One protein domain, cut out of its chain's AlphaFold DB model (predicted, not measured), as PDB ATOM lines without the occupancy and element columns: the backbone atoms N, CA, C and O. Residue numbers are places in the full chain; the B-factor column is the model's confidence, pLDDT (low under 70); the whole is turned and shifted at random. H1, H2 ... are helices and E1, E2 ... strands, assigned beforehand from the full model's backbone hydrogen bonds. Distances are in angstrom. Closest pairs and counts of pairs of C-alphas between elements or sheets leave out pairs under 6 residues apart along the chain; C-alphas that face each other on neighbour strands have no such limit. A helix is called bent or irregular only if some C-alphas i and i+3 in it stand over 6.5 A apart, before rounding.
ATOM      1  N   GLU A  72      93.487  52.537  58.836       89.94
ATOM      2  CA  GLU A  72      94.847  52.395  58.315       89.94
ATOM      3  C   GLU A  72      95.904  52.661  59.399       89.94
ATOM      4  O   GLU A  72      96.903  51.951  59.517       89.94
ATOM      5  N   ALA A  73      95.673  53.678  60.232       86.00
ATOM      6  CA  ALA A  73      96.608  54.068  61.280       86.00
ATOM      7  C   ALA A  73      96.605  53.108  62.481       86.00
ATOM      8  O   ALA A  73      97.654  52.882  63.080       86.00
ATOM      9  N   LEU A  74      95.435  52.578  62.859       85.75
ATOM     10  CA  LEU A  74      95.223  51.868  64.127       85.75
ATOM     11  C   LEU A  74      94.745  50.422  63.970       85.75
ATOM     12  O   LEU A  74      94.727  49.702  64.964       85.75
ATOM     13  N   GLY A  75      94.287  50.011  62.789       87.25
ATOM     14  CA  GLY A  75      93.657  48.714  62.548       87.25
ATOM     15  C   GLY A  75      94.583  47.664  61.938       87.25
ATOM     16  O   GLY A  75      95.696  47.958  61.496       87.25
ATOM     17  N   GLY A  76      94.108  46.414  61.913       84.75
ATOM     18  CA  GLY A  76      94.805  45.287  61.283       84.75
ATOM     19  C   GLY A  76      96.104  44.856  61.973       84.75
ATOM     20  O   GLY A  76      96.919  44.165  61.366       84.75
ATOM     21  N   ARG A  77      96.325  45.273  63.220       87.94
ATOM     22  CA  ARG A  77      97.482  44.933  64.056       87.94
ATOM     23  C   ARG A  77      97.129  43.858  65.081       87.94
ATOM     24  O   ARG A  77      95.959  43.577  65.343       87.94
ATOM     25  N   THR A  78      98.162  43.308  65.711       87.56
ATOM     26  CA  THR A  78      98.034  42.507  66.931       87.56
ATOM     27  C   THR A  78      98.349  43.387  68.137       87.56
ATOM     28  O   THR A  78      99.429  43.969  68.232       87.56
ATOM     29  N   LEU A  79      97.393  43.516  69.052       88.12
ATOM     30  CA  LEU A  79      97.513  44.321  70.262       88.12
ATOM     31  C   LEU A  79      97.756  43.406  71.454       88.12
ATOM     32  O   LEU A  79      96.850  42.711  71.907       88.12
ATOM     33  N   HIS A  80      98.979  43.439  71.976       83.31
ATOM     34  CA  HIS A  80      99.350  42.697  73.175       83.31
ATOM     35  C   HIS A  80      98.765  43.386  74.412       83.31
ATOM     36  O   HIS A  80      99.170  44.492  74.775       83.31
ATOM     37  N   MET A  81      97.811  42.729  75.067       82.44
ATOM     38  CA  MET A  81      97.273  43.147  76.354       82.44
ATOM     39  C   MET A  81      97.877  42.284  77.461       82.44
ATOM     40  O   MET A  81      97.602  41.087  77.555       82.44
ATOM     41  N   ASP A  82      98.681  42.907  78.321       70.19
ATOM     42  CA  ASP A  82      99.282  42.243  79.476       70.19
ATOM     43  C   ASP A  82      99.110  43.068  80.759       70.19
ATOM     44  O   ASP A  82      99.183  44.301  80.770       70.19
ATOM     45  N   LEU A  83      98.893  42.362  81.867       65.06
ATOM     46  CA  LEU A  83      98.911  42.924  83.209       65.06
ATOM     47  C   LEU A  83     100.347  42.913  83.730       65.06
ATOM     48  O   LEU A  83     100.738  42.066  84.532       65.06
ATOM     49  N   ALA A  84     101.125  43.911  83.326       54.25
ATOM     50  CA  ALA A  84     102.378  44.198  84.001       54.25
ATOM     51  C   ALA A  84     102.074  44.863  85.354       54.25
ATOM     52  O   ALA A  84     101.669  46.029  85.413       54.25
ATOM     53  N   THR A 112      96.188  61.840  76.341       46.78
ATOM     54  CA  THR A 112      96.463  61.051  75.123       46.78
ATOM     55  C   THR A 112      95.233  60.867  74.236       46.78
ATOM     56  O   THR A 112      95.339  60.293  73.158       46.78
ATOM     57  N   TRP A 113      94.065  61.388  74.618       51.78
ATOM     58  CA  TRP A 113      92.805  61.026  73.957       51.78
ATOM     59  C   TRP A 113      92.456  61.896  72.763       51.78
ATOM     60  O   TRP A 113      91.321  62.333  72.656       51.78
ATOM     61  N   GLY A 114      93.399  62.096  71.842       50.88
ATOM     62  CA  GLY A 114      93.160  62.784  70.569       50.88
ATOM     63  C   GLY A 114      92.232  62.040  69.593       50.88
ATOM     64  O   GLY A 114      91.918  62.575  68.537       50.88
ATOM     65  N   TYR A 115      91.809  60.808  69.902       59.12
ATOM     66  CA  TYR A 115      91.016  59.979  68.990       59.12
ATOM     67  C   TYR A 115      90.078  59.032  69.748       59.12
ATOM     68  O   TYR A 115      90.174  57.816  69.598       59.12
ATOM     69  N   ALA A 116      89.146  59.557  70.552       65.81
ATOM     70  CA  ALA A 116      88.114  58.714  71.178       65.81
ATOM     71  C   ALA A 116      87.317  57.898  70.133       65.81
ATOM     72  O   ALA A 116      86.937  56.761  70.382       65.81
ATOM     73  N   GLU A 117      87.153  58.439  68.920       68.69
ATOM     74  CA  GLU A 117      86.570  57.731  67.770       68.69
ATOM     75  C   GLU A 117      87.420  56.542  67.281       68.69
ATOM     76  O   GLU A 117      86.889  55.581  66.728       68.69
ATOM     77  N   GLY A 118      88.737  56.579  67.496       75.75
ATOM     78  CA  GLY A 118      89.649  55.497  67.134       75.75
ATOM     79  C   GLY A 118      89.521  54.269  68.033       75.75
ATOM     80  O   GLY A 118      89.958  53.194  67.643       75.75
ATOM     81  N   ILE A 119      88.891  54.388  69.206       81.12
ATOM     82  CA  ILE A 119      88.750  53.277  70.158       81.12
ATOM     83  C   ILE A 119      87.953  52.122  69.541       81.12
ATOM     84  O   ILE A 119      88.357  50.966  69.662       81.12
ATOM     85  N   ASP A 120      86.867  52.422  68.829       82.31
ATOM     86  CA  ASP A 120      86.066  51.388  68.168       82.31
ATOM     87  C   ASP A 120      86.879  50.661  67.092       82.31
ATOM     88  O   ASP A 120      86.779  49.446  66.951       82.31
ATOM     89  N   VAL A 121      87.735  51.388  66.365       85.56
ATOM     90  CA  VAL A 121      88.654  50.794  65.384       85.56
ATOM     91  C   VAL A 121      89.662  49.881  66.080       85.56
ATOM     92  O   VAL A 121      89.856  48.747  65.643       85.56
ATOM     93  N   VAL A 122      90.254  50.345  67.182       87.50
ATOM     94  CA  VAL A 122      91.244  49.592  67.962       87.50
ATOM     95  C   VAL A 122      90.691  48.232  68.390       87.50
ATOM     96  O   VAL A 122      91.364  47.228  68.192       87.50
ATOM     97  N   PHE A 123      89.465  48.163  68.912       88.44
ATOM     98  CA  PHE A 123      88.892  46.892  69.368       88.44
ATOM     99  C   PHE A 123      88.263  46.048  68.253       88.44
ATOM    100  O   PHE A 123      88.336  44.825  68.319       88.44
ATOM    101  N   ALA A 124      87.655  46.667  67.238       88.12
ATOM    102  CA  ALA A 124      86.916  45.923  66.215       88.12
ATOM    103  C   ALA A 124      87.792  45.386  65.075       88.12
ATOM    104  O   ALA A 124      87.395  44.444  64.396       88.12
ATOM    105  N   THR A 125      88.950  46.001  64.815       89.00
ATOM    106  CA  THR A 125      89.748  45.705  63.607       89.00
ATOM    107  C   THR A 125      91.100  45.059  63.883       89.00
ATOM    108  O   THR A 125      91.802  44.700  62.940       89.00
ATOM    109  N   ASN A 126      91.476  44.914  65.152       90.62
ATOM    110  CA  ASN A 126      92.741  44.310  65.554       90.62
ATOM    111  C   ASN A 126      92.529  42.925  66.159       90.62
ATOM    112  O   ASN A 126      91.454  42.604  66.668       90.62
ATOM    113  N   THR A 127      93.596  42.134  66.153       91.12
ATOM    114  CA  THR A 127      93.690  40.916  66.954       91.12
ATOM    115  C   THR A 127      94.107  41.294  68.365       91.12
ATOM    116  O   THR A 127      95.148  41.919  68.557       91.12
ATOM    117  N   ILE A 128      93.315  40.918  69.364       91.56
ATOM    118  CA  ILE A 128      93.688  41.123  70.764       91.56
ATOM    119  C   ILE A 128      94.478  39.909  71.236       91.56
ATOM    120  O   ILE A 128      93.937  38.810  71.291       91.56
ATOM    121  N   HIS A 129      95.748  40.108  71.580       89.38
ATOM    122  CA  HIS A 129      96.613  39.060  72.110       89.38
ATOM    123  C   HIS A 129      96.689  39.127  73.628       89.38
ATOM    124  O   HIS A 129      96.954  40.190  74.191       89.38
ATOM    125  N   MET A 130      96.500  37.995  74.299       85.38
ATOM    126  CA  MET A 130      96.595  37.886  75.752       85.38
ATOM    127  C   MET A 130      97.428  36.681  76.169       85.38
ATOM    128  O   MET A 130      97.151  35.553  75.772       85.38
ATOM    129  N   GLU A 131      98.393  36.906  77.059       76.56
ATOM    130  CA  GLU A 131      99.221  35.832  77.638       76.56
ATOM    131  C   GLU A 131      98.827  35.483  79.078       76.56
ATOM    132  O   GLU A 131      99.269  34.483  79.654       76.56
ATOM    133  N   ASN A 132      97.994  36.329  79.686       72.94
ATOM    134  CA  ASN A 132      97.678  36.278  81.101       72.94
ATOM    135  C   ASN A 132      96.214  35.877  81.328       72.94
ATOM    136  O   ASN A 132      95.289  36.651  81.082       72.94
ATOM    137  N   TYR A 133      96.000  34.677  81.870       76.50
ATOM    138  CA  TYR A 133      94.661  34.184  82.209       76.50
ATOM    139  C   TYR A 133      93.932  35.079  83.227       76.50
ATOM    140  O   TYR A 133      92.717  35.266  83.141       76.50
ATOM    141  N   ASP A 134      94.659  35.682  84.173       76.12
ATOM    142  CA  ASP A 134      94.055  36.566  85.172       76.12
ATOM    143  C   ASP A 134      93.506  37.852  84.537       76.12
ATOM    144  O   ASP A 134      92.514  38.400  85.031       76.12
ATOM    145  N   LEU A 135      94.092  38.302  83.419       80.44
ATOM    146  CA  LEU A 135      93.546  39.399  82.620       80.44
ATOM    147  C   LEU A 135      92.216  38.985  81.997       80.44
ATOM    148  O   LEU A 135      91.212  39.640  82.265       80.44
ATOM    149  N   LEU A 136      92.191  37.872  81.258       84.25
ATOM    150  CA  LEU A 136      90.983  37.327  80.625       84.25
ATOM    151  C   LEU A 136      89.825  37.196  81.631       84.25
ATOM    152  O   LEU A 136      88.698  37.615  81.374       84.25
ATOM    153  N   ARG A 137      90.109  36.691  82.834       83.69
ATOM    154  CA  ARG A 137      89.104  36.534  83.893       83.69
ATOM    155  C   ARG A 137      88.520  37.859  84.387       83.69
ATOM    156  O   ARG A 137      87.348  37.923  84.755       83.69
ATOM    157  N   ASN A 138      89.332  38.911  84.426       83.25
ATOM    158  CA  ASN A 138      88.943  40.213  84.965       83.25
ATOM    159  C   ASN A 138      88.607  41.247  83.886       83.25
ATOM    160  O   ASN A 138      88.225  42.363  84.236       83.25
ATOM    161  N   LEU A 139      88.678  40.889  82.601       85.25
ATOM    162  CA  LEU A 139      88.395  41.781  81.479       85.25
ATOM    163  C   LEU A 139      87.070  42.546  81.600       85.25
ATOM    164  O   LEU A 139      87.108  43.756  81.424       85.25
ATOM    165  N   PRO A 140      85.925  41.950  81.985       84.19
ATOM    166  CA  PRO A 140      84.657  42.680  82.102       84.19
ATOM    167  C   PRO A 140      84.658  43.736  83.208       84.19
ATOM    168  O   PRO A 140      83.769  44.583  83.280       84.19
ATOM    169  N   ARG A 141      85.631  43.649  84.120       79.38
ATOM    170  CA  ARG A 141      85.847  44.611  85.197       79.38
ATOM    171  C   ARG A 141      86.889  45.655  84.828       79.38
ATOM    172  O   ARG A 141      87.023  46.598  85.591       79.38
ATOM    173  N   ILE A 142      87.634  45.466  83.742       79.75
ATOM    174  CA  ILE A 142      88.697  46.361  83.275       79.75
ATOM    175  C   ILE A 142      88.208  47.117  82.036       79.75
ATOM    176  O   ILE A 142      88.301  48.329  81.989       79.75
ATOM    177  N   LEU A 143      87.615  46.430  81.061       82.62
ATOM    178  CA  LEU A 143      87.058  47.001  79.841       82.62
ATOM    179  C   LEU A 143      85.531  46.991  79.861       82.62
ATOM    180  O   LEU A 143      84.888  46.093  80.407       82.62
ATOM    181  N   LEU A 144      84.943  47.984  79.193       81.44
ATOM    182  CA  LEU A 144      83.503  48.047  78.987       81.44
ATOM    183  C   LEU A 144      82.996  46.825  78.194       81.44
ATOM    184  O   LEU A 144      83.562  46.508  77.143       81.44
ATOM    185  N   PRO A 145      81.881  46.188  78.605       81.56
ATOM    186  CA  PRO A 145      81.320  45.039  77.891       81.56
ATOM    187  C   PRO A 145      81.006  45.315  76.418       81.56
ATOM    188  O   PRO A 145      81.108  44.413  75.594       81.56
ATOM    189  N   GLN A 146      80.646  46.553  76.060       82.00
ATOM    190  CA  GLN A 146      80.410  46.935  74.664       82.00
ATOM    191  C   GLN A 146      81.671  46.776  73.807       82.00
ATOM    192  O   GLN A 146      81.572  46.350  72.661       82.00
ATOM    193  N   ARG A 147      82.849  47.066  74.371       85.12
ATOM    194  CA  ARG A 147      84.132  46.940  73.671       85.12
ATOM    195  C   ARG A 147      84.560  45.494  73.521       85.12
ATOM    196  O   ARG A 147      85.062  45.115  72.476       85.12
ATOM    197  N   LEU A 148      84.292  44.677  74.537       89.06
ATOM    198  CA  LEU A 148      84.545  43.239  74.456       89.06
ATOM    199  C   LEU A 148      83.694  42.583  73.362       89.06
ATOM    200  O   LEU A 148      84.182  41.747  72.611       89.06
ATOM    201  N   ARG A 149      82.442  43.031  73.210       88.62
ATOM    202  CA  ARG A 149      81.530  42.517  72.182       88.62
ATOM    203  C   ARG A 149      81.992  42.801  70.759       88.62
ATOM    204  O   ARG A 149      81.715  41.981  69.900       88.62
ATOM    205  N   VAL A 150      82.645  43.930  70.487       89.94
ATOM    206  CA  VAL A 150      83.062  44.262  69.111       89.94
ATOM    207  C   VAL A 150      84.341  43.550  68.672       89.94
ATOM    208  O   VAL A 150      84.682  43.626  67.498       89.94
ATOM    209  N   ILE A 151      85.044  42.864  69.578       91.50
ATOM    210  CA  ILE A 151      86.257  42.118  69.237       91.50
ATOM    211  C   ILE A 151      85.881  40.904  68.388       91.50
ATOM    212  O   ILE A 151      85.164  40.007  68.833       91.50
ATOM    213  N   GLU A 152      86.413  40.870  67.167       91.44
ATOM    214  CA  GLU A 152      86.207  39.763  66.230       91.44
ATOM    215  C   GLU A 152      87.413  38.809  66.158       91.44
ATOM    216  O   GLU A 152      87.254  37.678  65.699       91.44
ATOM    217  N   SER A 153      88.604  39.230  66.607       91.69
ATOM    218  CA  SER A 153      89.844  38.440  66.522       91.69
ATOM    219  C   SER A 153      90.589  38.398  67.854       91.69
ATOM    220  O   SER A 153      90.911  39.442  68.425       91.69
ATOM    221  N   LEU A 154      90.888  37.192  68.330       91.75
ATOM    222  CA  LEU A 154      91.522  36.963  69.624       91.75
ATOM    223  C   LEU A 154      92.640  35.928  69.511       91.75
ATOM    224  O   LEU A 154      92.440  34.852  68.953       91.75
ATOM    225  N   GLU A 155      93.791  36.247  70.092       90.56
ATOM    226  CA  GLU A 155      94.912  35.334  70.282       90.56
ATOM    227  C   GLU A 155      95.137  35.145  71.788       90.56
ATOM    228  O   GLU A 155      95.234  36.107  72.553       90.56
ATOM    229  N   ILE A 156      95.161  33.897  72.242       86.25
ATOM    230  CA  ILE A 156      95.378  33.549  73.643       86.25
ATOM    231  C   ILE A 156      96.589  32.636  73.729       86.25
ATOM    232  O   ILE A 156      96.546  31.474  73.324       86.25
ATOM    233  N   SER A 157      97.649  33.136  74.348       80.06
ATOM    234  CA  SER A 157      98.789  32.332  74.764       80.06
ATOM    235  C   SER A 157      98.600  31.868  76.191       80.06
ATOM    236  O   SER A 157      98.400  32.654  77.114       80.06
ATOM    237  N   TRP A 158      98.680  30.562  76.396       74.75
ATOM    238  CA  TRP A 158      98.340  29.967  77.667       74.75
ATOM    239  C   TRP A 158      99.440  29.073  78.200       74.75
ATOM    240  O   TRP A 158      99.622  27.934  77.787       74.75
ATOM    241  N   THR A 159     100.151  29.584  79.196       63.75
ATOM    242  CA  THR A 159     101.270  28.883  79.834       63.75
ATOM    243  C   THR A 159     100.871  27.990  81.002       63.75
ATOM    244  O   THR A 159     101.731  27.329  81.579       63.75
ATOM    245  N   PHE A 160      99.589  27.982  81.396       63.12
ATOM    246  CA  PHE A 160      99.127  27.396  82.660       63.12
ATOM    247  C   PHE A 160     100.033  27.785  83.844       63.12
ATOM    248  O   PHE A 160     100.300  26.987  84.741       63.12
ATOM    249  N   ARG A 161     100.545  29.018  83.849       52.84
ATOM    250  CA  ARG A 161     101.300  29.575  84.972       52.84
ATOM    251  C   ARG A 161     100.415  30.585  85.680       52.84
ATOM    252  O   ARG A 161      99.724  31.367  85.036       52.84
ATOM    253  N   SER A 162     100.415  30.551  87.009       49.97
ATOM    254  CA  SER A 162      99.775  31.613  87.787       49.97
ATOM    255  C   SER A 162     100.581  32.902  87.615       49.97
ATOM    256  O   SER A 162     101.806  32.867  87.749       49.97
ATOM    257  N   SER A 163      99.911  34.025  87.329       49.44
ATOM    258  CA  SER A 163     100.562  35.345  87.316       49.44
ATOM    259  C   SER A 163     100.922  35.811  88.733       49.44
ATOM    260  O   SER A 163     101.851  36.591  88.945       49.44
ATOM    261  N   VAL A 164     100.223  35.275  89.735       48.84
ATOM    262  CA  VAL A 164     100.551  35.428  91.147       48.84
ATOM    263  C   VAL A 164     101.673  34.441  91.434       48.84
ATOM    264  O   VAL A 164     101.511  33.260  91.155       48.84
ATOM    265  N   GLY A 165     102.809  34.892  91.974       46.12
ATOM    266  CA  GLY A 165     104.042  34.115  92.209       46.12
ATOM    267  C   GLY A 165     103.947  32.904  93.161       46.12
ATOM    268  O   GLY A 165     104.887  32.614  93.905       46.12
ATOM    269  N   ILE A 166     102.823  32.191  93.160       51.97
ATOM    270  CA  ILE A 166     102.592  30.890  93.762       51.97
ATOM    271  C   ILE A 166     103.464  29.881  93.019       51.97
ATOM    272  O   ILE A 166     103.088  29.278  92.010       51.97
ATOM    273  N   ARG A 167     104.674  29.697  93.546       49.06
ATOM    274  CA  ARG A 167     105.562  28.605  93.147       49.06
ATOM    275  C   ARG A 167     104.782  27.287  93.212       49.06
ATOM    276  O   ARG A 167     104.167  26.993  94.234       49.06
ATOM    277  N   ASN A 168     104.847  26.503  92.136       53.44
ATOM    278  CA  ASN A 168     104.241  25.172  91.989       53.44
ATOM    279  C   ASN A 168     102.719  25.113  91.770       53.44
ATOM    280  O   ASN A 168     102.160  24.022  91.868       53.44
ATOM    281  N   HIS A 169     102.034  26.215  91.442       60.72
ATOM    282  CA  HIS A 169     100.656  26.090  90.962       60.72
ATOM    283  C   HIS A 169     100.646  25.390  89.594       60.72
ATOM    284  O   HIS A 169     101.242  25.889  88.640       60.72
ATOM    285  N   LYS A 170      99.997  24.224  89.519       66.94
ATOM    286  CA  LYS A 170      99.800  23.429  88.303       66.94
ATOM    287  C   LYS A 170      98.305  23.442  87.955       66.94
ATOM    288  O   LYS A 170      97.568  22.594  88.450       66.94
ATOM    289  N   PRO A 171      97.821  24.379  87.126       64.75
ATOM    290  CA  PRO A 171      96.388  24.545  86.860       64.75
ATOM    291  C   PRO A 171      95.727  23.320  86.214       64.75
ATOM    292  O   PRO A 171      94.529  23.104  86.374       64.75
ATOM    293  N   LEU A 172      96.512  22.501  85.508       70.31
ATOM    294  CA  LEU A 172      96.066  21.242  84.911       70.31
ATOM    295  C   LEU A 172      96.074  20.058  85.888       70.31
ATOM    296  O   LEU A 172      95.574  18.994  85.545       70.31
ATOM    297  N   GLU A 173      96.582  20.217  87.113       73.25
ATOM    298  CA  GLU A 173      96.654  19.124  88.093       73.25
ATOM    299  C   GLU A 173      95.282  18.574  88.474       73.25
ATOM    300  O   GLU A 173      95.159  17.374  88.709       73.25
ATOM    301  N   VAL A 174      94.250  19.420  88.475       78.06
ATOM    302  CA  VAL A 174      92.864  18.979  88.676       78.06
ATOM    303  C   VAL A 174      92.457  18.000  87.575       78.06
ATOM    304  O   VAL A 174      92.004  16.907  87.886       78.06
ATOM    305  N   LEU A 175      92.724  18.331  86.308       75.88
ATOM    306  CA  LEU A 175      92.412  17.459  85.170       75.88
ATOM    307  C   LEU A 175      93.278  16.198  85.141       75.88
ATOM    308  O   LEU A 175      92.813  15.135  84.748       75.88
ATOM    309  N   TRP A 176      94.532  16.285  85.588       75.38
ATOM    310  CA  TRP A 176      95.392  15.107  85.690       75.38
ATOM    311  C   TRP A 176      94.996  14.172  86.831       75.38
ATOM    312  O   TRP A 176      95.332  12.997  86.766       75.38
ATOM    313  N   LYS A 177      94.312  14.651  87.876       77.12
ATOM    314  CA  LYS A 177      93.781  13.805  88.959       77.12
ATOM    315  C   LYS A 177      92.392  13.273  88.633       77.12
ATOM    316  O   LYS A 177      92.124  12.101  88.872       77.12
ATOM    317  N   GLU A 178      91.544  14.125  88.076       80.75
ATOM    318  CA  GLU A 178      90.162  13.832  87.724       80.75
ATOM    319  C   GLU A 178      89.882  14.338  86.295       80.75
ATOM    320  O   GLU A 178      89.474  15.483  86.098       80.75
ATOM    321  N   PRO A 179      90.100  13.491  85.272       78.38
ATOM    322  CA  PRO A 179      89.939  13.866  83.861       78.38
ATOM    323  C   PRO A 179      88.530  14.335  83.483       78.38
ATOM    324  O   PRO A 179      88.350  15.056  82.505       78.38
ATOM    325  N   THR A 180      87.527  13.923  84.257       78.38
ATOM    326  CA  THR A 180      86.115  14.274  84.073       78.38
ATOM    327  C   THR A 180      85.707  15.566  84.783       78.38
ATOM    328  O   THR A 180      84.548  15.973  84.673       78.38
ATOM    329  N   ALA A 181      86.618  16.198  85.529       82.50
ATOM    330  CA  ALA A 181      86.345  17.418  86.277       82.50
ATOM    331  C   ALA A 181      86.009  18.577  85.327       82.50
ATOM    332  O   ALA A 181      86.773  18.893  84.416       82.50
ATOM    333  N   LYS A 182      84.869  19.236  85.563       82.56
ATOM    334  CA  LYS A 182      84.369  20.367  84.752       82.56
ATOM    335  C   LYS A 182      84.607  21.737  85.392       82.56
ATOM    336  O   LYS A 182      84.110  22.752  84.905       82.56
ATOM    337  N   ASP A 183      85.327  21.770  86.503       81.19
ATOM    338  CA  ASP A 183      85.637  22.956  87.305       81.19
ATOM    339  C   ASP A 183      87.120  23.354  87.224       81.19
ATOM    340  O   ASP A 183      87.592  24.195  87.987       81.19
ATOM    341  N   SER A 184      87.863  22.786  86.270       83.75
ATOM    342  CA  SER A 184      89.247  23.176  86.022       83.75
ATOM    343  C   SER A 184      89.356  24.553  85.359       83.75
ATOM    344  O   SER A 184      88.415  25.054  84.740       83.75
ATOM    345  N   VAL A 185      90.556  25.138  85.417       80.75
ATOM    346  CA  VAL A 185      90.868  26.429  84.774       80.75
ATOM    347  C   VAL A 185      90.596  26.396  83.262       80.75
ATOM    348  O   VAL A 185      90.160  27.390  82.694       80.75
ATOM    349  N   LEU A 186      90.763  25.233  82.619       84.19
ATOM    350  CA  LEU A 186      90.381  25.027  81.217       84.19
ATOM    351  C   LEU A 186      88.894  25.207  80.977       84.19
ATOM    352  O   LEU A 186      88.508  25.913  80.050       84.19
ATOM    353  N   HIS A 187      88.066  24.587  81.807       88.00
ATOM    354  CA  HIS A 187      86.622  24.686  81.661       88.00
ATOM    355  C   HIS A 187      86.114  26.088  82.010       88.00
ATOM    356  O   HIS A 187      85.162  26.559  81.392       88.00
ATOM    357  N   GLU A 188      86.746  26.770  82.969       87.81
ATOM    358  CA  GLU A 188      86.454  28.177  83.263       87.81
ATOM    359  C   GLU A 188      86.797  29.065  82.054       87.81
ATOM    360  O   GLU A 188      85.942  29.826  81.608       87.81
ATOM    361  N   MET A 189      87.976  28.900  81.443       86.94
ATOM    362  CA  MET A 189      88.350  29.604  80.209       86.94
ATOM    363  C   MET A 189      87.361  29.335  79.066       86.94
ATOM    364  O   MET A 189      86.860  30.277  78.454       86.94
ATOM    365  N   CYS A 190      87.042  28.059  78.814       89.19
ATOM    366  CA  CYS A 190      86.116  27.638  77.758       89.19
ATOM    367  C   CYS A 190      84.706  28.221  77.937       89.19
ATOM    368  O   CYS A 190      83.955  28.331  76.973       89.19
ATOM    369  N   ARG A 191      84.344  28.608  79.165       91.25
ATOM    370  CA  ARG A 191      83.101  29.319  79.472       91.25
ATOM    371  C   ARG A 191      83.242  30.827  79.275       91.25
ATOM    372  O   ARG A 191      82.383  31.449  78.665       91.25
ATOM    373  N   ILE A 192      84.335  31.406  79.767       90.62
ATOM    374  CA  ILE A 192      84.569  32.851  79.759       90.62
ATOM    375  C   ILE A 192      84.723  33.408  78.339       90.62
ATOM    376  O   ILE A 192      84.157  34.458  78.041       90.62
ATOM    377  N   VAL A 193      85.476  32.734  77.464       91.19
ATOM    378  CA  VAL A 193      85.750  33.220  76.098       91.19
ATOM    379  C   VAL A 193      84.457  33.495  75.310       91.19
ATOM    380  O   VAL A 193      84.267  34.635  74.888       91.19
ATOM    381  N   PRO A 194      83.523  32.540  75.148       90.94
ATOM    382  CA  PRO A 194      82.284  32.803  74.416       90.94
ATOM    383  C   PRO A 194      81.359  33.802  75.127       90.94
ATOM    384  O   PRO A 194      80.637  34.543  74.461       90.94
ATOM    385  N   GLU A 195      81.380  33.864  76.463       91.25
ATOM    386  CA  GLU A 195      80.583  34.836  77.226       91.25
ATOM    387  C   GLU A 195      81.066  36.282  77.023       91.25
ATOM    388  O   GLU A 195      80.252  37.205  76.923       91.25
ATOM    389  N   GLN A 196      82.384  36.490  76.977       90.81
ATOM    390  CA  GLN A 196      82.985  37.818  76.851       90.81
ATOM    391  C   GLN A 196      83.082  38.295  75.398       90.81
ATOM    392  O   GLN A 196      82.926  39.493  75.153       90.81
ATOM    393  N   PHE A 197      83.284  37.377  74.448       91.81
ATOM    394  CA  PHE A 197      83.498  37.674  73.029       91.81
ATOM    395  C   PHE A 197      82.439  36.987  72.145       91.81
ATOM    396  O   PHE A 197      82.750  36.083  71.370       91.81
ATOM    397  N   PRO A 198      81.163  37.405  72.218       89.56
ATOM    398  CA  PRO A 198      80.072  36.737  71.501       89.56
ATOM    399  C   PRO A 198      80.125  36.896  69.972       89.56
ATOM    400  O   PRO A 198      79.386  36.216  69.265       89.56
ATOM    401  N   HIS A 199      80.947  37.811  69.452       89.69
ATOM    402  CA  HIS A 199      81.104  38.062  68.015       89.69
ATOM    403  C   HIS A 199      82.464  37.602  67.480       89.69
ATOM    404  O   HIS A 199      82.871  38.012  66.393       89.69
ATOM    405  N   LEU A 200      83.156  36.745  68.230       89.62
ATOM    406  CA  LEU A 200      84.468  36.253  67.853       89.62
ATOM    407  C   LEU A 200      84.398  35.412  66.572       89.62
ATOM    408  O   LEU A 200      83.637  34.451  66.480       89.62
ATOM    409  N   ARG A 201      85.206  35.784  65.580       86.75
ATOM    410  CA  ARG A 201      85.313  35.116  64.275       86.75
ATOM    411  C   ARG A 201      86.648  34.416  64.084       86.75
ATOM    412  O   ARG A 201      86.709  33.439  63.349       86.75
ATOM    413  N   ARG A 202      87.698  34.906  64.740       87.44
ATOM    414  CA  ARG A 202      89.040  34.331  64.710       87.44
ATOM    415  C   ARG A 202      89.526  34.092  66.130       87.44
ATOM    416  O   ARG A 202      89.484  35.008  66.953       87.44
ATOM    417  N   LEU A 203      89.984  32.875  66.402       87.94
ATOM    418  CA  LEU A 203      90.457  32.470  67.720       87.94
ATOM    419  C   LEU A 203      91.718  31.622  67.591       87.94
ATOM    420  O   LEU A 203      91.657  30.447  67.246       87.94
ATOM    421  N   ASP A 204      92.853  32.207  67.932       85.50
ATOM    422  CA  ASP A 204      94.135  31.518  67.952       85.50
ATOM    423  C   ASP A 204      94.477  31.175  69.414       85.50
ATOM    424  O   ASP A 204      94.518  32.048  70.276       85.50
ATOM    425  N   ILE A 205      94.660  29.893  69.737       84.31
ATOM    426  CA  ILE A 205      94.987  29.423  71.092       84.31
ATOM    427  C   ILE A 205      96.327  28.701  71.064       84.31
ATOM    428  O   ILE A 205      96.481  27.651  70.436       84.31
ATOM    429  N   HIS A 206      97.281  29.213  71.829       81.25
ATOM    430  CA  HIS A 206      98.598  28.622  72.011       81.25
ATOM    431  C   HIS A 206      98.689  27.985  73.401       81.25
ATOM    432  O   HIS A 206      98.884  28.667  74.403       81.25
ATOM    433  N   LEU A 207      98.562  26.660  73.489       76.88
ATOM    434  CA  LEU A 207      98.720  25.920  74.742       76.88
ATOM    435  C   LEU A 207     100.205  25.643  74.998       76.88
ATOM    436  O   LEU A 207     100.786  24.669  74.521       76.88
ATOM    437  N   LEU A 208     100.820  26.488  75.812       71.12
ATOM    438  CA  LEU A 208     102.195  26.381  76.287       71.12
ATOM    439  C   LEU A 208     102.238  25.544  77.582       71.12
ATOM    440  O   LEU A 208     102.628  26.027  78.645       71.12
ATOM    441  N   CYS A 209     101.795  24.285  77.510       64.19
ATOM    442  CA  CYS A 209     101.846  23.341  78.632       64.19
ATOM    443  C   CYS A 209     102.993  22.334  78.497       64.19
ATOM    444  O   CYS A 209     103.304  21.859  77.405       64.19
ATOM    445  N   ASP A 210     103.599  21.988  79.634       58.72
ATOM    446  CA  ASP A 210     104.535  20.869  79.741       58.72
ATOM    447  C   ASP A 210     103.722  19.581  79.879       58.72
ATOM    448  O   ASP A 210     103.260  19.210  80.962       58.72
ATOM    449  N   ILE A 211     103.451  18.964  78.736       59.41
ATOM    450  CA  ILE A 211     102.766  17.681  78.644       59.41
ATOM    451  C   ILE A 211     103.906  16.651  78.660       59.41
ATOM    452  O   ILE A 211     104.439  16.274  77.619       59.41
ATOM    453  N   SER A 212     104.394  16.325  79.862       51.97
ATOM    454  CA  SER A 212     105.477  15.350  80.034       51.97
ATOM    455  C   SER A 212     104.903  13.940  80.123       51.97
ATOM    456  O   SER A 212     104.072  13.638  80.980       51.97
ATOM    457  N   GLU A 213     105.352  13.073  79.220       52.16
ATOM    458  CA  GLU A 213     105.117  11.637  79.311       52.16
ATOM    459  C   GLU A 213     106.015  11.001  80.390       52.16
ATOM    460  O   GLU A 213     107.144  11.455  80.608       52.16
ATOM    461  N   PRO A 214     105.563   9.920  81.049       51.44
ATOM    462  CA  PRO A 214     104.295   9.223  80.834       51.44
ATOM    463  C   PRO A 214     103.127   9.881  81.580       51.44
ATOM    464  O   PRO A 214     103.228  10.197  82.770       51.44
ATOM    465  N   TYR A 215     101.987  10.027  80.901       60.75
ATOM    466  CA  TYR A 215     100.751  10.427  81.568       60.75
ATOM    467  C   TYR A 215     100.278   9.327  82.522       60.75
ATOM    468  O   TYR A 215     100.528   8.140  82.295       60.75
ATOM    469  N   PRO A 216      99.576   9.685  83.606       60.50
ATOM    470  CA  PRO A 216      98.908   8.691  84.426       60.50
ATOM    471  C   PRO A 216      97.944   7.837  83.583       60.50
ATOM    472  O   PRO A 216      97.152   8.385  82.820       60.50
ATOM    473  N   ARG A 217      97.974   6.506  83.745       62.47
ATOM    474  CA  ARG A 217      97.176   5.553  82.936       62.47
ATOM    475  C   ARG A 217      95.677   5.867  82.911       62.47
ATOM    476  O   ARG A 217      95.022   5.668  81.900       62.47
ATOM    477  N   HIS A 218      95.139   6.433  83.991       62.81
ATOM    478  CA  HIS A 218      93.725   6.811  84.064       62.81
ATOM    479  C   HIS A 218      93.330   7.944  83.099       62.81
ATOM    480  O   HIS A 218      92.143   8.137  82.840       62.81
ATOM    481  N   ILE A 219      94.295   8.689  82.548       63.62
ATOM    482  CA  ILE A 219      94.056   9.653  81.465       63.62
ATOM    483  C   ILE A 219      93.846   8.923  80.137       63.62
ATOM    484  O   ILE A 219      92.938   9.289  79.394       63.62
ATOM    485  N   GLU A 220      94.625   7.876  79.850       65.19
ATOM    486  CA  GLU A 220      94.446   7.040  78.652       65.19
ATOM    487  C   GLU A 220      93.058   6.388  78.659       65.19
ATOM    488  O   GLU A 220      92.316   6.503  77.682       65.19
ATOM    489  N   ASP A 221      92.653   5.837  79.808       65.00
ATOM    490  CA  ASP A 221      91.325   5.242  80.011       65.00
ATOM    491  C   ASP A 221      90.177   6.257  79.831       65.00
ATOM    492  O   ASP A 221      89.060   5.895  79.461       65.00
ATOM    493  N   SER A 222      90.453   7.549  80.046       60.28
ATOM    494  CA  SER A 222      89.490   8.649  79.876       60.28
ATOM    495  C   SER A 222      89.432   9.197  78.440       60.28
ATOM    496  O   SER A 222      88.736  10.178  78.173       60.28
ATOM    497  N   GLY A 223      90.127   8.559  77.492       64.25
ATOM    498  CA  GLY A 223      90.232   8.995  76.095       64.25
ATOM    499  C   GLY A 223      91.348  10.006  75.839       64.25
ATOM    500  O   GLY A 223      91.296  10.751  74.861       64.25
ATOM    501  N   GLY A 224      92.353  10.029  76.712       72.06
ATOM    502  CA  GLY A 224      93.604  10.737  76.502       72.06
ATOM    503  C   GLY A 224      93.481  12.259  76.497       72.06
ATOM    504  O   GLY A 224      92.471  12.861  76.862       72.06
ATOM    505  N   LEU A 225      94.560  12.890  76.047       71.44
ATOM    506  CA  LEU A 225      94.668  14.339  75.912       71.44
ATOM    507  C   LEU A 225      93.605  14.925  74.967       71.44
ATOM    508  O   LEU A 225      93.129  16.038  75.187       71.44
ATOM    509  N   GLU A 226      93.201  14.150  73.959       72.00
ATOM    510  CA  GLU A 226      92.147  14.512  73.015       72.00
ATOM    511  C   GLU A 226      90.830  14.803  73.740       72.00
ATOM    512  O   GLU A 226      90.282  15.894  73.617       72.00
ATOM    513  N   ARG A 227      90.340  13.889  74.580       77.12
ATOM    514  CA  ARG A 227      89.075  14.137  75.284       77.12
ATOM    515  C   ARG A 227      89.202  15.145  76.418       77.12
ATOM    516  O   ARG A 227      88.299  15.951  76.608       77.12
ATOM    517  N   VAL A 228      90.303  15.102  77.165       78.56
ATOM    518  CA  VAL A 228      90.450  15.878  78.409       78.56
ATOM    519  C   VAL A 228      90.779  17.347  78.146       78.56
ATOM    520  O   VAL A 228      90.303  18.218  78.871       78.56
ATOM    521  N   ILE A 229      91.588  17.635  77.121       78.44
ATOM    522  CA  ILE A 229      91.998  19.003  76.780       78.44
ATOM    523  C   ILE A 229      91.270  19.515  75.543       78.44
ATOM    524  O   ILE A 229      90.776  20.640  75.562       78.44
ATOM    525  N   LEU A 230      91.177  18.713  74.476       80.19
ATOM    526  CA  LEU A 230      90.561  19.186  73.234       80.19
ATOM    527  C   LEU A 230      89.031  19.155  73.295       80.19
ATOM    528  O   LEU A 230      88.407  20.038  72.722       80.19
ATOM    529  N   GLY A 231      88.428  18.220  74.035       83.25
ATOM    530  CA  GLY A 231      86.971  18.137  74.201       83.25
ATOM    531  C   GLY A 231      86.323  19.452  74.669       83.25
ATOM    532  O   GLY A 231      85.451  19.970  73.973       83.25
ATOM    533  N   PRO A 232      86.773  20.061  75.785       86.94
ATOM    534  CA  PRO A 232      86.248  21.352  76.241       86.94
ATOM    535  C   PRO A 232      86.434  22.491  75.228       86.94
ATOM    536  O   PRO A 232      85.573  23.362  75.110       86.94
ATOM    537  N   ILE A 233      87.543  22.477  74.481       85.44
ATOM    538  CA  ILE A 233      87.825  23.462  73.431       85.44
ATOM    539  C   ILE A 233      86.866  23.265  72.250       85.44
ATOM    540  O   ILE A 233      86.350  24.244  71.721       85.44
ATOM    541  N   GLU A 234      86.571  22.021  71.871       83.56
ATOM    542  CA  GLU A 234      85.572  21.701  70.846       83.56
ATOM    543  C   GLU A 234      84.195  22.230  71.222       83.56
ATOM    544  O   GLU A 234      83.536  22.891  70.421       83.56
ATOM    545  N   ASP A 235      83.769  21.959  72.456       86.50
ATOM    546  CA  ASP A 235      82.476  22.401  72.961       86.50
ATOM    547  C   ASP A 235      82.391  23.933  72.968       86.50
ATOM    548  O   ASP A 235      81.379  24.495  72.552       86.50
ATOM    549  N   MET A 236      83.471  24.619  73.351       89.12
ATOM    550  CA  MET A 236      83.564  26.077  73.253       89.12
ATOM    551  C   MET A 236      83.454  26.571  71.802       89.12
ATOM    552  O   MET A 236      82.690  27.497  71.538       89.12
ATOM    553  N   ILE A 237      84.181  25.969  70.854       84.38
ATOM    554  CA  ILE A 237      84.126  26.353  69.431       84.38
ATOM    555  C   ILE A 237      82.703  26.180  68.887       84.38
ATOM    556  O   ILE A 237      82.191  27.069  68.213       84.38
ATOM    557  N   ARG A 238      82.023  25.083  69.247       84.25
ATOM    558  CA  ARG A 238      80.620  24.847  68.871       84.25
ATOM    559  C   ARG A 238      79.683  25.922  69.428       84.25
ATOM    560  O   ARG A 238      78.731  26.301  68.749       84.25
ATOM    561  N   VAL A 239      79.941  26.423  70.640       87.56
ATOM    562  CA  VAL A 239      79.169  27.522  71.253       87.56
ATOM    563  C   VAL A 239      79.392  28.849  70.527       87.56
ATOM    564  O   VAL A 239      78.442  29.618  70.385       87.56
ATOM    565  N   LEU A 240      80.604  29.112  70.030       83.19
ATOM    566  CA  LEU A 240      80.904  30.311  69.237       83.19
ATOM    567  C   LEU A 240      80.177  30.326  67.870       83.19
ATOM    568  O   LEU A 240      80.047  31.383  67.255       83.19
ATOM    569  N   GLY A 241      79.627  29.189  67.430       74.75
ATOM    570  CA  GLY A 241      78.755  29.076  66.258       74.75
ATOM    571  C   GLY A 241      79.509  28.901  64.932       74.75
ATOM    572  O   GLY A 241      80.722  28.747  64.928       74.75
ATOM    573  N   PRO A 242      78.816  28.890  63.780       61.38
ATOM    574  CA  PRO A 242      79.444  28.715  62.471       61.38
ATOM    575  C   PRO A 242      80.186  29.993  62.043       61.38
ATOM    576  O   PRO A 242      79.565  31.016  61.755       61.38
ATOM    577  N   GLY A 243      81.518  29.941  62.003       56.53
ATOM    578  CA  GLY A 243      82.378  31.091  61.680       56.53
ATOM    579  C   GLY A 243      83.823  30.991  62.199       56.53
ATOM    580  O   GLY A 243      84.741  31.207  61.413       56.53
ATOM    581  N   PRO A 244      84.056  30.598  63.465       54.41
ATOM    582  CA  PRO A 244      85.381  30.381  64.038       54.41
ATOM    583  C   PRO A 244      86.058  29.128  63.489       54.41
ATOM    584  O   PRO A 244      87.272  29.087  63.398       54.41
ATOM    585  N   GLU A 245      85.307  28.102  63.084       52.47
ATOM    586  CA  GLU A 245      85.882  26.817  62.657       52.47
ATOM    587  C   GLU A 245      86.820  26.929  61.439       52.47
ATOM    588  O   GLU A 245      87.749  26.135  61.281       52.47
ATOM    589  N   ASP A 246      86.624  27.948  60.597       53.59
ATOM    590  CA  ASP A 246      87.506  28.227  59.462       53.59
ATOM    591  C   ASP A 246      88.778  29.010  59.864       53.59
ATOM    592  O   ASP A 246      89.728  29.054  59.079       53.59
ATOM    593  N   GLN A 247      88.829  29.591  61.075       62.19
ATOM    594  CA  GLN A 247      89.924  30.439  61.582       62.19
ATOM    595  C   GLN A 247      90.292  30.183  63.060       62.19
ATOM    596  O   GLN A 247      90.781  31.088  63.738       62.19
ATOM    597  N   VAL A 248      90.051  28.974  63.580       66.69
ATOM    598  CA  VAL A 248      90.546  28.563  64.900       66.69
ATOM    599  C   VAL A 248      91.864  27.825  64.727       66.69
ATOM    600  O   VAL A 248      91.902  26.740  64.138       66.69
ATOM    601  N   CYS A 249      92.942  28.387  65.270       69.44
ATOM    602  CA  CYS A 249      94.238  27.721  65.322       69.44
ATOM    603  C   CYS A 249      94.520  27.236  66.741       69.44
ATOM    604  O   CYS A 249      94.457  28.006  67.692       69.44
ATOM    605  N   LEU A 250      94.883  25.963  66.883       70.69
ATOM    606  CA  LEU A 250      95.341  25.402  68.151       70.69
ATOM    607  C   LEU A 250      96.820  25.031  68.023       70.69
ATOM    608  O   LEU A 250      97.169  24.071  67.338       70.69
ATOM    609  N   GLY A 251      97.690  25.791  68.681       66.94
ATOM    610  CA  GLY A 251      99.124  25.534  68.736       66.94
ATOM    611  C   GLY A 251      99.505  24.880  70.057       66.94
ATOM    612  O   GLY A 251      99.395  25.504  71.106       66.94
ATOM    613  N   VAL A 252      99.993  23.639  70.028       65.88
ATOM    614  CA  VAL A 252     100.454  22.947  71.242       65.88
ATOM    615  C   VAL A 252     101.852  22.369  70.999       65.88
ATOM    616  O   VAL A 252     101.969  21.268  70.459       65.88
ATOM    617  N   PRO A 253     102.933  23.087  71.361       60.47
ATOM    618  CA  PRO A 253     104.300  22.690  71.012       60.47
ATOM    619  C   PRO A 253     104.676  21.277  71.475       60.47
ATOM    620  O   PRO A 253     105.324  20.540  70.739       60.47
ATOM    621  N   SER A 254     104.215  20.873  72.657       55.50
ATOM    622  CA  SER A 254     104.489  19.559  73.255       55.50
ATOM    623  C   SER A 254     103.669  18.419  72.625       55.50
ATOM    624  O   SER A 254     104.031  17.255  72.735       55.50
ATOM    625  N   LEU A 255     102.569  18.744  71.937       57.69
ATOM    626  CA  LEU A 255     101.648  17.790  71.300       57.69
ATOM    627  C   LEU A 255     102.098  17.436  69.873       57.69
ATOM    628  O   LEU A 255     101.655  16.439  69.313       57.69
ATOM    629  N   LEU A 256     103.024  18.215  69.301       56.22
ATOM    630  CA  LEU A 256     103.662  17.931  68.011       56.22
ATOM    631  C   LEU A 256     104.381  16.583  68.009       56.22
ATOM    632  O   LEU A 256     104.238  15.808  67.070       56.22
ATOM    633  N   GLN A 257     105.101  16.286  69.090       55.75
ATOM    634  CA  GLN A 257     105.816  15.022  69.242       55.75
ATOM    635  C   GLN A 257     104.857  13.830  69.390       55.75
ATOM    636  O   GLN A 257     105.194  12.714  69.004       55.75
ATOM    637  N   TRP A 258     103.653  14.066  69.920       56.41
ATOM    638  CA  TRP A 258     102.593  13.065  70.012       56.41
ATOM    639  C   TRP A 258     101.910  12.831  68.657       56.41
ATOM    640  O   TRP A 258     101.729  11.685  68.258       56.41
ATOM    641  N   LEU A 259     101.604  13.900  67.909       54.81
ATOM    642  CA  LEU A 259     100.998  13.829  66.573       54.81
ATOM    643  C   LEU A 259     101.836  13.035  65.564       54.81
ATOM    644  O   LEU A 259     101.263  12.331  64.738       54.81
ATOM    645  N   ASP A 260     103.167  13.106  65.653       55.69
ATOM    646  CA  ASP A 260     104.069  12.324  64.795       55.69
ATOM    647  C   ASP A 260     103.903  10.797  64.974       55.69
ATOM    648  O   ASP A 260     104.319  10.031  64.104       55.69
ATOM    649  N   ASN A 261     103.266  10.349  66.066       53.31
ATOM    650  CA  ASN A 261     103.054   8.936  66.393       53.31
ATOM    651  C   ASN A 261     101.602   8.448  66.193       53.31
ATOM    652  O   ASN A 261     101.328   7.270  66.422       53.31
ATOM    653  N   VAL A 262     100.666   9.314  65.783       53.91
ATOM    654  CA  VAL A 262      99.240   8.965  65.619       53.91
ATOM    655  C   VAL A 262      98.930   8.645  64.155       53.91
ATOM    656  O   VAL A 262      99.189   9.455  63.265       53.91
ATOM    657  N   GLU A 263      98.336   7.476  63.882       49.31
ATOM    658  CA  GLU A 263      97.896   7.129  62.526       49.31
ATOM    659  C   GLU A 263      96.752   8.060  62.052       49.31
ATOM    660  O   GLU A 263      95.766   8.266  62.766       49.31
ATOM    661  N   PRO A 264      96.829   8.613  60.826       47.44
ATOM    662  CA  PRO A 264      95.916   9.653  60.335       47.44
ATOM    663  C   PRO A 264      94.471   9.183  60.086       47.44
ATOM    664  O   PRO A 264      93.601   9.996  59.783       47.44
ATOM    665  N   THR A 265      94.189   7.885  60.192       43.41
ATOM    666  CA  THR A 265      92.880   7.279  59.898       43.41
ATOM    667  C   THR A 265      91.869   7.403  61.042       43.41
ATOM    668  O   THR A 265      90.677   7.215  60.805       43.41
ATOM    669  N   THR A 266      92.305   7.770  62.252       46.75
ATOM    670  CA  THR A 266      91.452   7.942  63.449       46.75
ATOM    671  C   THR A 266      91.357   9.390  63.944       46.75
ATOM    672  O   THR A 266      90.835   9.641  65.026       46.75
ATOM    673  N   ALA A 267      91.863  10.352  63.173       51.22
ATOM    674  CA  ALA A 267      91.981  11.746  63.585       51.22
ATOM    675  C   ALA A 267      90.620  12.471  63.679       51.22
ATOM    676  O   ALA A 267      89.906  12.610  62.686       51.22
ATOM    677  N   SER A 268      90.286  12.982  64.869       55.06
ATOM    678  CA  SER A 268      89.149  13.887  65.098       55.06
ATOM    679  C   SER A 268      89.272  15.196  64.291       55.06
ATOM    680  O   SER A 268      90.391  15.632  63.997       55.06
ATOM    681  N   PRO A 269      88.155  15.880  63.958       57.84
ATOM    682  CA  PRO A 269      88.163  17.204  63.322       57.84
ATOM    683  C   PRO A 269      89.092  18.229  63.994       57.84
ATOM    684  O   PRO A 269      89.723  19.032  63.307       57.84
ATOM    685  N   ILE A 270      89.260  18.162  65.318       56.34
ATOM    686  CA  ILE A 270      90.167  19.056  66.054       56.34
ATOM    687  C   ILE A 270      91.634  18.756  65.735       56.34
ATOM    688  O   ILE A 270      92.452  19.666  65.620       56.34
ATOM    689  N   LEU A 271      91.981  17.486  65.526       56.09
ATOM    690  CA  LEU A 271      93.324  17.084  65.114       56.09
ATOM    691  C   LEU A 271      93.686  17.664  63.737       56.09
ATOM    692  O   LEU A 271      94.829  18.059  63.481       56.09
ATOM    693  N   CYS A 272      92.685  17.792  62.865       56.03
ATOM    694  CA  CYS A 272      92.808  18.475  61.582       56.03
ATOM    695  C   CYS A 272      92.994  20.001  61.733       56.03
ATOM    696  O   CYS A 272      93.703  20.614  60.934       56.03
ATOM    697  N   MET A 273      92.390  20.632  62.747       56.94
ATOM    698  CA  MET A 273      92.599  22.059  63.055       56.94
ATOM    699  C   MET A 273      94.000  22.327  63.620       56.94
ATOM    700  O   MET A 273      94.669  23.267  63.189       56.94
ATOM    701  N   ILE A 274      94.483  21.463  64.522       54.62
ATOM    702  CA  ILE A 274      95.837  21.554  65.095       54.62
ATOM    703  C   ILE A 274      96.893  21.457  63.985       54.62
ATOM    704  O   ILE A 274      97.818  22.264  63.921       54.62
ATOM    705  N   THR A 275      96.734  20.513  63.053       49.62
ATOM    706  CA  THR A 275      97.686  20.334  61.943       49.62
ATOM    707  C   THR A 275      97.714  21.532  60.984       49.62
ATOM    708  O   THR A 275      98.801  21.931  60.568       49.62
ATOM    709  N   LYS A 276      96.582  22.194  60.693       45.81
ATOM    710  CA  LYS A 276      96.564  23.432  59.877       45.81
ATOM    711  C   LYS A 276      97.446  24.548  60.460       45.81
ATOM    712  O   LYS A 276      98.185  25.180  59.707       45.81
ATOM    713  N   SER A 277      97.411  24.761  61.779       43.31
ATOM    714  CA  SER A 277      98.198  25.803  62.465       43.31
ATOM    715  C   SER A 277      99.711  25.556  62.372       43.31
ATOM    716  O   SER A 277     100.494  26.467  62.101       43.31
ATOM    717  N   VAL A 278     100.126  24.296  62.515       42.66
ATOM    718  CA  VAL A 278     101.541  23.890  62.545       42.66
ATOM    719  C   VAL A 278     102.223  24.053  61.185       42.66
ATOM    720  O   VAL A 278     103.404  24.408  61.124       42.66
ATOM    721  N   TYR A 279     101.488  23.826  60.094       40.16
ATOM    722  CA  TYR A 279     102.034  23.892  58.736       40.16
ATOM    723  C   TYR A 279     101.857  25.256  58.057       40.16
ATOM    724  O   TYR A 279     102.644  25.581  57.173       40.16
ATOM    725  N   ALA A 280     100.901  26.087  58.489       39.84
ATOM    726  CA  ALA A 280     100.781  27.466  58.006       39.84
ATOM    727  C   ALA A 280     101.876  28.395  58.573       39.84
ATOM    728  O   ALA A 280     102.283  29.339  57.901       39.84
ATOM    729  N   GLY A 281     102.390  28.112  59.779       36.28
ATOM    730  CA  GLY A 281     103.411  28.930  60.452       36.28
ATOM    731  C   GLY A 281     104.875  28.560  60.164       36.28
ATOM    732  O   GLY A 281     105.778  29.295  60.557       36.28
ATOM    733  N   ARG A 282     105.153  27.434  59.489       37.38
ATOM    734  CA  ARG A 282     106.521  27.012  59.133       37.38
ATOM    735  C   ARG A 282     106.687  26.935  57.619       37.38
ATOM    736  O   ARG A 282     106.468  25.889  57.023       37.38
TER     737      ARG A 282
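What this domain is: This is residues 72 to 84 and 112 to 282 of the 373 residues of an uncharacterized protein of Pseudogymnoascus sp. VKM F-4518 (FW-2643) (UniProt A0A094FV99). A twisted sheet of five parallel strands forms a wall, with helices H2, H5 and H7 side by side in a row beyond one face and the other face largely bare. H9 lies beside the edge strand E5, H1 is near the opposite edge, and residues 112 to 117 stick out beyond H1. The printed part has 184 residues, with nine named helices and five named strands in the order E1 H1 E2 H2 H3 E3 H4 H5 E4 H6 H7 E5 H8 H9; the class is mixed, and the sheet runs E1 E2 E3 E4 E5. It is compact, with a radius of gyration of the C-alphas of 17.4 A, and only just elongated, spanning 58 by 38 by 28 A.

Where its parts are: E1, residues 78 to 81, begins at C-alpha (98.034, 42.507, 66.931). H1 is 118 to 125, E2 127 to 130, H2 133 to 142, H3 145 to 150, and E3 153 to 158, 16.4 A long. H4 is 173 to 177, H5 185 to 196, 16.0 A, and E4 202 to 207, 16.3 A. H6 is 217 to 221, H7 224 to 240, 24.4 A, E5 248 to 251 and H8 253 to 259. H9, 269 to 280, 17.1 A, ends at C-alpha (100.781, 27.466, 58.006). H2 is irregular, with C-alphas 137 and 140 7.8 A apart; H7 has a kink of 40 degrees near residue 231.

How they stand to each other: Within hydrogen-bond range are N 79 and O 127 of E1 and E2, 2.8 A, N 130 and O 155 of E2 and E3, 2.9 A, N 156 and O 204 of E3 and E4, 2.8 A, and N 205 and O 249 of E4 and E5, 2.8 A. Three strand-helix-strand units, parallel neighbour strands with helices between, have right-handed crossovers: E2, H2 H3, E3; E3, H4 H5, E4; E4, H6 H7, E5. The hub H5 touches H7, closest C-alphas Cys 190 and Met 236 at 5.4 A, at a shallow tilt of 11 degrees, the same way. H5 touches H2, Arg 137 to Ile 192, C-alphas 7.2 A apart. H1 touches H3, C-alphas of Ala 124 and Val 150 5.1 A apart. H9 is at the sheet's level, its height over the sheet 0.7 A. H4 and H6 are close but not clearly touching, C-alphas of Trp 176 and Ile 219 7.0 A apart. H8 is near H9. Every O i to N i+4 pair is within hydrogen-bond range in H1, H3, H4, H6 and H9; the counts are 4 of 6 in H2, 7 of 8 in H5, 11 of 13 in H7 and 1 of 3 in H8, where 2 of 4 O i to N i+3 pairs are.

The domain as a whole: The C-alphas of Gly 114 and Arg 217, the two farthest apart, are 58.7 A apart. Residues 85 to 111 are not printed, and C-alphas 84 and 112 are 19.9 A apart across the cut. The link from E3 to H4, 14 residues, is long. Mean pLDDT of the printed part is 72.0; 76 residues are under 70, among them 251 to 282.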